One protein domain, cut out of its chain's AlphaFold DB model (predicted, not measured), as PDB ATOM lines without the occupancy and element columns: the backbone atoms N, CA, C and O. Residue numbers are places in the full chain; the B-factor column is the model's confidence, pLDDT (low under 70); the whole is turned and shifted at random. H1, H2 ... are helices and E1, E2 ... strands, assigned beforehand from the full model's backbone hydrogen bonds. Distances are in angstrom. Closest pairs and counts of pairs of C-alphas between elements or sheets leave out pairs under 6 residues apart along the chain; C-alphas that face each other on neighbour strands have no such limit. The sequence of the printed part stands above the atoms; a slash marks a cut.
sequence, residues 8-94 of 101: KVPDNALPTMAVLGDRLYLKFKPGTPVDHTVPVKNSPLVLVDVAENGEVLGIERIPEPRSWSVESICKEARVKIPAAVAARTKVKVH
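This is residues 8 to 94 of the 101 residues of an uncharacterized protein of Opitutaceae bacterium TAV5 (UniProt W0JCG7). A twisted sheet of six strands makes a wall, with the short helix H1 packed across one face over E5; H2, a single small turn, sits off the sheet in the chain's return to edge strand E6. The 87 printed residues hold E1 E2 E3 E4 E5 H1 H2 E6 in chain order; the mixed sheet runs E3 E4 E5 E2 E1 E6, and the class is mixed, helices and strands. The whole is compact and rounded, with a radius of gyration of the C-alphas of 11.7 A and spans of 32 by 27 by 22 A.

Find C-alpha 16 at (170.436, 215.079, 139.117), where E1, residues 16 to 20, begins. Next come E2, 23 to 27, E3, 36 to 40, E4, 43 to 50, 17.0 A long and bending by 59 degrees at residue 46, and E5, 56 to 61, 14.4 A. H1 is 70 to 76, 9.9 A, H2 is 83 to 86, and E6, 90 to 93, ends at C-alpha 93 (177.649, 214.002, 131.962).

E3 E4 E5 form a meander, each strand the antiparallel neighbour of the one before; look at N 38 and O 48, 2.8 A, and N 47 and O 60, 2.9 A. E2 is antiparallel to E5, N 26 to O 59 at 2.8 A, giving a Greek key, E2 E3 E4 E5, a meander whose last strand neighbours the strand before it. E1 and E2 are a hairpin, N 18 to O 25 at 2.7 A; E6 is parallel to E1, N 92 to O 17 at 2.7 A. E5, H1 H2, E6 is a split strand-helix-strand unit, two strands running the same way with E2 E1 between them, its crossover right-handed. H1 is on the sheet at a height of 9.0 A, across E5 at 80 degrees on the local plane; it is over E5 and only just not over E4, with 4 and 2 of its 7 C-alphas; C-alphas 59 and 74, the closest of E5 and H1, are 7.8 A apart. H2 is not on the sheet, and is close but not clearly touching H1, closest C-alphas 70 and 86, 6.1 A. Every O i to N i+4 pair of H1 is within hydrogen-bond range; H2 is too short for one.

The two farthest C-alphas, of Asn 53 and Pro 65, are 33.3 A apart. The printed part has no cut, and no link is long. The mean pLDDT of the printed part is 82.4; look for values under 70 at residues 63 to 67 and 93 to 94.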
ATOM      1  N   LYS A   8     160.770 206.373 149.627       85.50
ATOM      2  CA  LYS A   8     160.218 207.634 149.114       85.50
ATOM      3  C   LYS A   8     161.307 208.689 148.960       85.50
ATOM      4  O   LYS A   8     162.199 208.802 149.797       85.50
ATOM      5  N   VAL A   9     161.181 209.467 147.894       86.38
ATOM      6  CA  VAL A   9     161.995 210.659 147.635       86.38
ATOM      7  C   VAL A   9     161.355 211.876 148.321       86.38
ATOM      8  O   VAL A   9     160.126 211.963 148.320       86.38
ATOM      9  N   PRO A  10     162.141 212.831 148.855       84.19
ATOM     10  CA  PRO A  10     161.616 214.110 149.340       84.19
ATOM     11  C   PRO A  10     160.912 214.924 148.238       84.19
ATOM     12  O   PRO A  10     161.400 215.020 147.111       84.19
ATOM     13  N   ASP A  11     159.795 215.581 148.557       83.88
ATOM     14  CA  ASP A  11     158.966 216.305 147.571       83.88
ATOM     15  C   ASP A  11     159.678 217.504 146.909       83.88
ATOM     16  O   ASP A  11     159.383 217.901 145.775       83.88
ATOM     17  N   ASN A  12     160.657 218.080 147.602       83.06
ATOM     18  CA  ASN A  12     161.463 219.203 147.130       83.06
ATOM     19  C   ASN A  12     162.776 218.777 146.451       83.06
ATOM     20  O   ASN A  12     163.565 219.648 146.082       83.06
ATOM     21  N   ALA A  13     163.012 217.475 146.269       84.75
ATOM     22  CA  ALA A  13     164.224 216.985 145.632       84.75
ATOM     23  C   ALA A  13     164.382 217.523 144.200       84.75
ATOM     24  O   ALA A  13     163.411 217.702 143.455       84.75
ATOM     25  N   LEU A  14     165.636 217.739 143.805       83.31
ATOM     26  CA  LEU A  14     166.023 218.127 142.451       83.31
ATOM     27  C   LEU A  14     166.891 217.012 141.859       83.31
ATOM     28  O   LEU A  14     168.116 217.045 142.024       83.31
ATOM     29  N   PRO A  15     166.274 216.006 141.208       86.62
ATOM     30  CA  PRO A  15     167.001 214.859 140.710       86.62
ATOM     31  C   PRO A  15     168.068 215.300 139.716       86.62
ATOM     32  O   PRO A  15     167.805 215.992 138.731       86.62
ATOM     33  N   THR A  16     169.294 214.889 139.994       87.62
ATOM     34  CA  THR A  16     170.436 215.079 139.117       87.62
ATOM     35  C   THR A  16     170.930 213.708 138.702       87.62
ATOM     36  O   THR A  16     171.363 212.920 139.542       87.62
ATOM     37  N   MET A  17     170.855 213.430 137.410       85.75
ATOM     38  CA  MET A  17     171.388 212.212 136.824       85.75
ATOM     39  C   MET A  17     172.837 212.455 136.408       85.75
ATOM     40  O   MET A  17     173.118 213.470 135.779       85.75
ATOM     41  N   ALA A  18     173.748 211.559 136.766       83.94
ATOM     42  CA  ALA A  18     175.163 211.598 136.431       83.94
ATOM     43  C   ALA A  18     175.586 210.263 135.817       83.94
ATOM     44  O   ALA A  18     175.221 209.211 136.333       83.94
ATOM     45  N   VAL A  19     176.361 210.302 134.737       80.50
ATOM     46  CA  VAL A  19     177.069 209.122 134.213       80.50
ATOM     47  C   VAL A  19     178.521 209.224 134.669       80.50
ATOM     48  O   VAL A  19     179.127 210.267 134.435       80.50
ATOM     49  N   LEU A  20     179.034 208.199 135.351       78.38
ATOM     50  CA  LEU A  20     180.403 208.102 135.875       78.38
ATOM     51  C   LEU A  20     180.964 206.730 135.499       78.38
ATOM     52  O   LEU A  20     180.464 205.719 135.991       78.38
ATOM     53  N   GLY A  21     181.953 206.690 134.605       81.19
ATOM     54  CA  GLY A  21     182.460 205.435 134.050       81.19
ATOM     55  C   GLY A  21     181.339 204.606 133.411       81.19
ATOM     56  O   GLY A  21     180.628 205.079 132.521       81.19
ATOM     57  N   ASP A  22     181.158 203.381 133.902       78.56
ATOM     58  CA  ASP A  22     180.108 202.439 133.504       78.56
ATOM     59  C   ASP A  22     178.854 202.507 134.394       78.56
ATOM     60  O   ASP A  22     178.013 201.613 134.347       78.56
ATOM     61  N   ARG A  23     178.701 203.551 135.215       80.62
ATOM     62  CA  ARG A  23     177.612 203.679 136.191       80.62
ATOM     63  C   ARG A  23     176.748 204.904 135.933       80.62
ATOM     64  O   ARG A  23     177.208 205.975 135.540       80.62
ATOM     65  N   LEU A  24     175.464 204.745 136.215       84.25
ATOM     66  CA  LEU A  24     174.445 205.780 136.232       84.25
ATOM     67  C   LEU A  24     174.046 206.064 137.676       84.25
ATOM     68  O   LEU A  24     173.566 205.192 138.393       84.25
ATOM     69  N   TYR A  25     174.184 207.317 138.074       87.69
ATOM     70  CA  TYR A  25     173.806 207.810 139.386       87.69
ATOM     71  C   TYR A  25     172.625 208.760 139.252       87.69
ATOM     72  O   TYR A  25     172.703 209.757 138.543       87.69
ATOM     73  N   LEU A  26     171.541 208.505 139.972       89.69
ATOM     74  CA  LEU A  26     170.419 209.423 140.122       89.69
ATOM     75  C   LEU A  26     170.416 209.953 141.554       89.69
ATOM     76  O   LEU A  26     170.012 209.252 142.470       89.69
ATOM     77  N   LYS A  27     170.868 211.192 141.759       90.56
ATOM     78  CA  LYS A  27     170.942 211.828 143.082       90.56
ATOM     79  C   LYS A  27     169.738 212.728 143.312       90.56
ATOM     80  O   LYS A  27     169.476 213.608 142.499       90.56
ATOM     81  N   PHE A  28     169.057 212.567 144.438       88.00
ATOM     82  CA  PHE A  28     167.939 213.421 144.853       88.00
ATOM     83  C   PHE A  28     168.378 214.550 145.780       88.00
ATOM     84  O   PHE A  28     167.788 215.632 145.753       88.00
ATOM     85  N   LYS A  29     169.438 214.312 146.563       83.81
ATOM     86  CA  LYS A  29     169.980 215.273 147.524       83.81
ATOM     87  C   LYS A  29     171.513 215.341 147.413       83.81
ATOM     88  O   LYS A  29     172.221 214.552 148.037       83.81
ATOM     89  N   PRO A  30     172.061 216.232 146.568       73.12
ATOM     90  CA  PRO A  30     173.505 216.340 146.380       73.12
ATOM     91  C   PRO A  30     174.205 216.828 147.657       73.12
ATOM     92  O   PRO A  30     173.659 217.639 148.399       73.12
ATOM     93  N   GLY A  31     175.424 216.339 147.902       75.50
ATOM     94  CA  GLY A  31     176.252 216.748 149.044       75.50
ATOM     95  C   GLY A  31     175.822 216.182 150.400       75.50
ATOM     96  O   GLY A  31     176.454 216.494 151.402       75.50
ATOM     97  N   THR A  32     174.776 215.351 150.449       77.69
ATOM     98  CA  THR A  32     174.416 214.627 151.676       77.69
ATOM     99  C   THR A  32     175.265 213.357 151.783       77.69
ATOM    100  O   THR A  32     175.342 212.628 150.789       77.69
ATOM    101  N   PRO A  33     175.915 213.095 152.933       76.94
ATOM    102  CA  PRO A  33     176.611 211.836 153.175       76.94
ATOM    103  C   PRO A  33     175.657 210.654 153.017       76.94
ATOM    104  O   PRO A  33     174.494 210.738 153.408       76.94
ATOM    105  N   VAL A  34     176.143 209.567 152.422       79.56
ATOM    106  CA  VAL A  34     175.387 208.316 152.352       79.56
ATOM    107  C   VAL A  34     175.558 207.593 153.679       79.56
ATOM    108  O   VAL A  34     176.684 207.263 154.044       79.56
ATOM    109  N   ASP A  35     174.452 207.335 154.373       84.94
ATOM    110  CA  ASP A  35     174.487 206.576 155.626       84.94
ATOM    111  C   ASP A  35     174.458 205.071 155.353       84.94
ATOM    112  O   ASP A  35     175.209 204.302 155.951       84.94
ATOM    113  N   HIS A  36     173.595 204.632 154.433       86.44
ATOM    114  CA  HIS A  36     173.520 203.234 154.033       86.44
ATOM    115  C   HIS A  36     173.121 203.051 152.570       86.44
ATOM    116  O   HIS A  36     172.299 203.791 152.030       86.44
ATOM    117  N   THR A  37     173.656 201.994 151.961       88.62
ATOM    118  CA  THR A  37     173.336 201.575 150.595       88.62
ATOM    119  C   THR A  37     172.658 200.208 150.630       88.62
ATOM    120  O   THR A  37     173.160 199.265 151.245       88.62
ATOM    121  N   VAL A  38     171.498 200.086 149.983       87.62
ATOM    122  CA  VAL A  38     170.678 198.865 149.987       87.62
ATOM    123  C   VAL A  38     170.634 198.244 148.588       87.62
ATOM    124  O   VAL A  38     170.200 198.919 147.653       87.62
ATOM    125  N   PRO A  39     171.012 196.960 148.420       86.81
ATOM    126  CA  PRO A  39     170.877 196.275 147.142       86.81
ATOM    127  C   PRO A  39     169.422 195.901 146.852       86.81
ATOM    128  O   PRO A  39     168.688 195.411 147.720       86.81
ATOM    129  N   VAL A  40     169.002 196.070 145.601       84.81
ATOM    130  CA  VAL A  40     167.678 195.631 145.157       84.81
ATOM    131  C   VAL A  40     167.721 194.131 144.877       84.81
ATOM    132  O   VAL A  40     168.362 193.673 143.939       84.81
ATOM    133  N   LYS A  41     166.982 193.351 145.677       77.81
ATOM    134  CA  LYS A  41     167.005 191.872 145.679       77.81
ATOM    135  C   LYS A  41     166.916 191.207 144.291       77.81
ATOM    136  O   LYS A  41     167.500 190.150 144.102       77.81
ATOM    137  N   ASN A  42     166.196 191.816 143.346       74.50
ATOM    138  CA  ASN A  42     165.972 191.277 141.997       74.50
ATOM    139  C   ASN A  42     166.598 192.132 140.882       74.50
ATOM    140  O   ASN A  42     166.317 191.894 139.712       74.50
ATOM    141  N   SER A  43     167.404 193.134 141.233       74.56
ATOM    142  CA  SER A  43     168.216 193.881 140.275       74.56
ATOM    143  C   SER A  43     169.597 194.105 140.901       74.56
ATOM    144  O   SER A  43     169.806 195.107 141.584       74.56
ATOM    145  N   PRO A  44     170.536 193.145 140.749       70.38
ATOM    146  CA  PRO A  44     171.809 193.141 141.481       70.38
ATOM    147  C   PRO A  44     172.729 194.309 141.107       70.38
ATOM    148  O   PRO A  44     173.707 194.571 141.798       70.38
ATOM    149  N   LEU A  45     172.405 195.007 140.019       82.56
ATOM    150  CA  LEU A  45     173.120 196.176 139.527       82.56
ATOM    151  C   LEU A  45     172.526 197.490 140.040       82.56
ATOM    152  O   LEU A  45     173.012 198.540 139.639       82.56
ATOM    153  N   VAL A  46     171.471 197.441 140.863       85.81
ATOM    154  CA  VAL A  46     170.779 198.618 141.394       85.81
ATOM    155  C   VAL A  46     170.955 198.695 142.903       85.81
ATOM    156  O   VAL A  46     170.594 197.780 143.652       85.81
ATOM    157  N   LEU A  47     171.463 199.838 143.340       89.25
ATOM    158  CA  LEU A  47     171.691 200.190 144.730       89.25
ATOM    159  C   LEU A  47     170.891 201.450 145.074       89.25
ATOM    160  O   LEU A  47     170.783 202.367 144.260       89.25
ATOM    161  N   VAL A  48     170.324 201.498 146.279       89.75
ATOM    162  CA  VAL A  48     169.609 202.674 146.797       89.75
ATOM    163  C   VAL A  48     170.384 203.251 147.969       89.75
ATOM    164  O   VAL A  48     170.563 202.566 148.975       89.75
ATOM    165  N   ASP A  49     170.795 204.509 147.853       91.25
ATOM    166  CA  ASP A  49     171.435 205.262 148.929       91.25
ATOM    167  C   ASP A  49     170.368 205.931 149.786       91.25
ATOM    168  O   ASP A  49     169.481 206.629 149.278       91.25
ATOM    169  N   VAL A  50     170.449 205.728 151.095       87.88
ATOM    170  CA  VAL A  50     169.416 206.130 152.044       87.88
ATOM    171  C   VAL A  50     170.066 206.792 153.262       87.88
ATOM    172  O   VAL A  50     171.127 206.371 153.725       87.88
ATOM    173  N   ALA A  51     169.429 207.846 153.768       86.81
ATOM    174  CA  ALA A  51     169.820 208.521 155.003       86.81
ATOM    175  C   ALA A  51     169.318 207.777 156.249       86.81
ATOM    176  O   ALA A  51     168.404 206.959 156.168       86.81
ATOM    177  N   GLU A  52     169.842 208.101 157.428       83.19
ATOM    178  CA  GLU A  52     169.454 207.508 158.716       83.19
ATOM    179  C   GLU A  52     167.936 207.584 158.975       83.19
ATOM    180  O   GLU A  52     167.318 206.633 159.456       83.19
ATOM    181  N   ASN A  53     167.302 208.683 158.557       84.31
ATOM    182  CA  ASN A  53     165.856 208.900 158.663       84.31
ATOM    183  C   ASN A  53     165.014 208.094 157.645       84.31
ATOM    184  O   ASN A  53     163.785 208.173 157.655       84.31
ATOM    185  N   GLY A  54     165.651 207.323 156.758       82.88
ATOM    186  CA  GLY A  54     164.997 206.512 155.734       82.88
ATOM    187  C   GLY A  54     164.685 207.233 154.417       82.88
ATOM    188  O   GLY A  54     164.024 206.635 153.562       82.88
ATOM    189  N   GLU A  55     165.128 208.481 154.229       88.31
ATOM    190  CA  GLU A  55     164.982 209.218 152.964       88.31
ATOM    191  C   GLU A  55     165.929 208.690 151.883       88.31
ATOM    192  O   GLU A  55     167.098 208.419 152.149       88.31
ATOM    193  N   VAL A  56     165.451 208.606 150.637       89.19
ATOM    194  CA  VAL A  56     166.309 208.250 149.497       89.19
ATOM    195  C   VAL A  56     167.179 209.441 149.104       89.19
ATOM    196  O   VAL A  56     166.674 210.493 148.707       89.19
ATOM    197  N   LEU A  57     168.493 209.246 149.163       89.62
ATOM    198  CA  LEU A  57     169.510 210.218 148.768       89.62
ATOM    199  C   LEU A  57     169.891 210.071 147.297       89.62
ATOM    200  O   LEU A  57     170.099 211.072 146.599       89.62
ATOM    201  N   GLY A  58     169.936 208.830 146.813       91.44
ATOM    202  CA  GLY A  58     170.289 208.514 145.441       91.44
ATOM    203  C   GLY A  58     170.025 207.061 145.059       91.44
ATOM    204  O   GLY A  58     169.649 206.235 145.885       91.44
ATOM    205  N   ILE A  59     170.179 206.777 143.772       91.38
ATOM    206  CA  ILE A  59     170.147 205.438 143.188       91.38
ATOM    207  C   ILE A  59     171.398 205.306 142.323       91.38
ATOM    208  O   ILE A  59     171.645 206.162 141.472       91.38
ATOM    209  N   GLU A  60     172.158 204.238 142.513       89.19
ATOM    210  CA  GLU A  60     173.269 203.855 141.645       89.19
ATOM    211  C   GLU A  60     172.856 202.637 140.814       89.19
ATOM    212  O   GLU A  60     172.233 201.704 141.323       89.19
ATOM    213  N   ARG A  61     173.169 202.659 139.517       85.44
ATOM    214  CA  ARG A  61     172.831 201.601 138.566       85.44
ATOM    215  C   ARG A  61     173.929 201.420 137.526       85.44
ATOM    216  O   ARG A  61     174.275 202.389 136.867       85.44
ATOM    217  N   ILE A  62     174.394 200.199 137.271       78.50
ATOM    218  CA  ILE A  62     175.169 199.904 136.047       78.50
ATOM    219  C   ILE A  62     174.169 199.827 134.887       78.50
ATOM    220  O   ILE A  62     173.280 198.970 134.912       78.50
ATOM    221  N   PRO A  63     174.190 200.753 133.915       66.50
ATOM    222  CA  PRO A  63     173.081 200.887 133.005       66.50
ATOM    223  C   PRO A  63     173.259 199.989 131.767       66.50
ATOM    224  O   PRO A  63     174.190 200.155 130.988       66.50
ATOM    225  N   GLU A  64     172.311 199.078 131.522       57.59
ATOM    226  CA  GLU A  64     172.169 198.435 130.205       57.59
ATOM    227  C   GLU A  64     171.532 199.408 129.189       57.59
ATOM    228  O   GLU A  64     170.605 200.137 129.559       57.59
ATOM    229  N   PRO A  65     171.954 199.415 127.906       51.84
ATOM    230  CA  PRO A  65     171.752 200.509 126.938       51.84
ATOM    231  C   PRO A  65     170.310 200.756 126.447       51.84
ATOM    232  O   PRO A  65     170.095 201.490 125.484       51.84
ATOM    233  N   ARG A  66     169.282 200.185 127.076       54.19
ATOM    234  CA  ARG A  66     167.888 200.360 126.650       54.19
ATOM    235  C   ARG A  66     167.243 201.528 127.397       54.19
ATOM    236  O   ARG A  66     166.689 201.329 128.466       54.19
ATOM    237  N   SER A  67     167.354 202.733 126.827       60.38
ATOM    238  CA  SER A  67     166.562 203.947 127.127       60.38
ATOM    239  C   SER A  67     166.267 204.237 128.612       60.38
ATOM    240  O   SER A  67     165.383 203.629 129.217       60.38
ATOM    241  N   TRP A  68     166.932 205.235 129.195       72.62
ATOM    242  CA  TRP A  68     166.754 205.581 130.610       72.62
ATOM    243  C   TRP A  68     165.849 206.798 130.807       72.62
ATOM    244  O   TRP A  68     166.031 207.837 130.177       72.62
ATOM    245  N   SER A  69     164.901 206.674 131.737       79.00
ATOM    246  CA  SER A  69     164.151 207.792 132.311       79.00
ATOM    247  C   SER A  69     164.217 207.709 133.835       79.00
ATOM    248  O   SER A  69     164.387 206.622 134.392       79.00
ATOM    249  N   VAL A  70     164.057 208.838 134.528       85.19
ATOM    250  CA  VAL A  70     164.035 208.862 136.000       85.19
ATOM    251  C   VAL A  70     162.940 207.969 136.563       85.19
ATOM    252  O   VAL A  70     163.175 207.264 137.539       85.19
ATOM    253  N   GLU A  71     161.773 207.942 135.924       87.12
ATOM    254  CA  GLU A  71     160.679 207.066 136.327       87.12
ATOM    255  C   GLU A  71     161.053 205.586 136.177       87.12
ATOM    256  O   GLU A  71     160.841 204.805 137.103       87.12
ATOM    257  N   SER A  72     161.678 205.206 135.058       85.12
ATOM    258  CA  SER A  72     162.146 203.834 134.824       85.12
ATOM    259  C   SER A  72     163.182 203.403 135.867       85.12
ATOM    260  O   SER A  72     163.059 202.315 136.426       85.12
ATOM    261  N   ILE A  73     164.152 204.273 136.174       86.31
ATOM    262  CA  ILE A  73     165.190 204.021 137.187       86.31
ATOM    263  C   ILE A  73     164.555 203.862 138.574       86.31
ATOM    264  O   ILE A  73     164.838 202.895 139.277       86.31
ATOM    265  N   CYS A  74     163.651 204.769 138.959       88.25
ATOM    266  CA  CYS A  74     162.962 204.707 140.250       88.25
ATOM    267  C   CYS A  74     162.093 203.453 140.376       88.25
ATOM    268  O   CYS A  74     162.084 202.812 141.425       88.25
ATOM    269  N   LYS A  75     161.389 203.071 139.304       87.25
ATOM    270  CA  LYS A  75     160.568 201.857 139.265       87.25
ATOM    271  C   LYS A  75     161.416 200.610 139.492       87.25
ATOM    272  O   LYS A  75     161.037 199.763 140.298       87.25
ATOM    273  N   GLU A  76     162.556 200.511 138.814       85.69
ATOM    274  CA  GLU A  76     163.490 199.394 138.977       85.69
ATOM    275  C   GLU A  76     164.064 199.347 140.400       85.69
ATOM    276  O   GLU A  76     164.091 198.291 141.031       85.69
ATOM    277  N   ALA A  77     164.406 200.515 140.948       85.50
ATOM    278  CA  ALA A  77     164.886 200.675 142.314       85.50
ATOM    279  C   ALA A  77     163.798 200.538 143.395       85.50
ATOM    280  O   ALA A  77     164.097 200.622 144.585       85.50
ATOM    281  N   ARG A  78     162.527 200.344 143.014       89.00
ATOM    282  CA  ARG A  78     161.364 200.311 143.924       89.00
ATOM    283  C   ARG A  78     161.238 201.574 144.788       89.00
ATOM    284  O   ARG A  78     160.777 201.532 145.932       89.00
ATOM    285  N   VAL A  79     161.609 202.713 144.215       88.88
ATOM    286  CA  VAL A  79     161.519 204.041 144.818       88.88
ATOM    287  C   VAL A  79     160.291 204.763 144.266       88.88
ATOM    288  O   VAL A  79     160.108 204.875 143.054       88.88
ATOM    289  N   LYS A  80     159.437 205.281 145.150       90.38
ATOM    290  CA  LYS A  80     158.323 206.146 144.755       90.38
ATOM    291  C   LYS A  80     158.830 207.575 144.577       90.38
ATOM    292  O   LYS A  80     159.288 208.194 145.538       90.38
ATOM    293  N   ILE A  81     158.681 208.099 143.365       89.06
ATOM    294  CA  ILE A  81     159.029 209.475 143.016       89.06
ATOM    295  C   ILE A  81     157.762 210.303 142.736       89.06
ATOM    296  O   ILE A  81     156.877 209.840 142.014       89.06
ATOM    297  N   PRO A  82     157.633 211.521 143.291       90.19
ATOM    298  CA  PRO A  82     156.569 212.443 142.899       90.19
ATOM    299  C   PRO A  82     156.724 212.912 141.444       90.19
ATOM    300  O   PRO A  82     157.831 213.223 141.003       90.19
ATOM    301  N   ALA A  83     155.617 213.056 140.706       87.25
ATOM    302  CA  ALA A  83     155.643 213.476 139.297       87.25
ATOM    303  C   ALA A  83     156.352 214.831 139.088       87.25
ATOM    304  O   ALA A  83     157.163 214.986 138.176       87.25
ATOM    305  N   ALA A  84     156.124 215.789 139.994       87.81
ATOM    306  CA  ALA A  84     156.797 217.088 139.972       87.81
ATOM    307  C   ALA A  84     158.318 216.973 140.173       87.81
ATOM    308  O   ALA A  84     159.080 217.769 139.631       87.81
ATOM    309  N   VAL A  85     158.788 215.996 140.954       88.31
ATOM    310  CA  VAL A  85     160.222 215.718 141.130       88.31
ATOM    311  C   VAL A  85     160.791 215.115 139.844       88.31
ATOM    312  O   VAL A  85     161.786 215.628 139.340       88.31
ATOM    313  N   ALA A  86     160.126 214.116 139.255       86.06
ATOM    314  CA  ALA A  86     160.562 213.480 138.006       86.06
ATOM    315  C   ALA A  86     160.736 214.489 136.851       86.06
ATOM    316  O   ALA A  86     161.733 214.444 136.128       86.06
ATOM    317  N   ALA A  87     159.816 215.451 136.727       84.75
ATOM    318  CA  ALA A  87     159.847 216.482 135.689       84.75
ATOM    319  C   ALA A  87     161.026 217.473 135.805       84.75
ATOM    320  O   ALA A  87     161.371 218.133 134.830       84.75
ATOM    321  N   ARG A  88     161.662 217.590 136.979       83.56
ATOM    322  CA  ARG A  88     162.741 218.562 137.252       83.56
ATOM    323  C   ARG A  88     164.149 217.999 137.033       83.56
ATOM    324  O   ARG A  88     165.129 218.601 137.472       83.56
ATOM    325  N   THR A  89     164.254 216.846 136.379       81.19
ATOM    326  CA  THR A  89     165.525 216.135 136.233       81.19
ATOM    327  C   THR A  89     166.532 216.923 135.409       81.19
ATOM    328  O   THR A  89     166.248 217.343 134.290       81.19
ATOM    329  N   LYS A  90     167.750 217.052 135.939       79.31
ATOM    330  CA  LYS A  90     168.909 217.570 135.206       79.31
ATOM    331  C   LYS A  90     169.869 216.434 134.886       79.31
ATOM    332  O   LYS A  90     170.225 215.664 135.774       79.31
ATOM    333  N   VAL A  91     170.317 216.355 133.638       76.25
ATOM    334  CA  VAL A  91     171.355 215.405 133.222       76.25
ATOM    335  C   VAL A  91     172.712 216.096 133.297       76.25
ATOM    336  O   VAL A  91     172.908 217.159 132.715       76.25
ATOM    337  N   LYS A  92     173.645 215.494 134.028       73.44
ATOM    338  CA  LYS A  92     175.062 215.841 134.061       73.44
ATOM    339  C   LYS A  92     175.840 214.690 133.444       73.44
ATOM    340  O   LYS A  92     175.658 213.536 133.818       73.44
ATOM    341  N   VAL A  93     176.719 214.992 132.505       68.25
ATOM    342  CA  VAL A  93     177.649 214.002 131.962       68.25
ATOM    343  C   VAL A  93     179.004 214.302 132.577       68.25
ATOM    344  O   VAL A  93     179.559 215.372 132.337       68.25
ATOM    345  N   HIS A  94     179.503 213.392 133.408       64.88
ATOM    346  CA  HIS A  94     180.854 213.479 133.941       64.88
ATOM    347  C   HIS A  94     181.728 212.571 133.083       64.88
ATOM    348  O   HIS A  94     181.615 211.350 133.132       64.88
TER     349      HIS A  94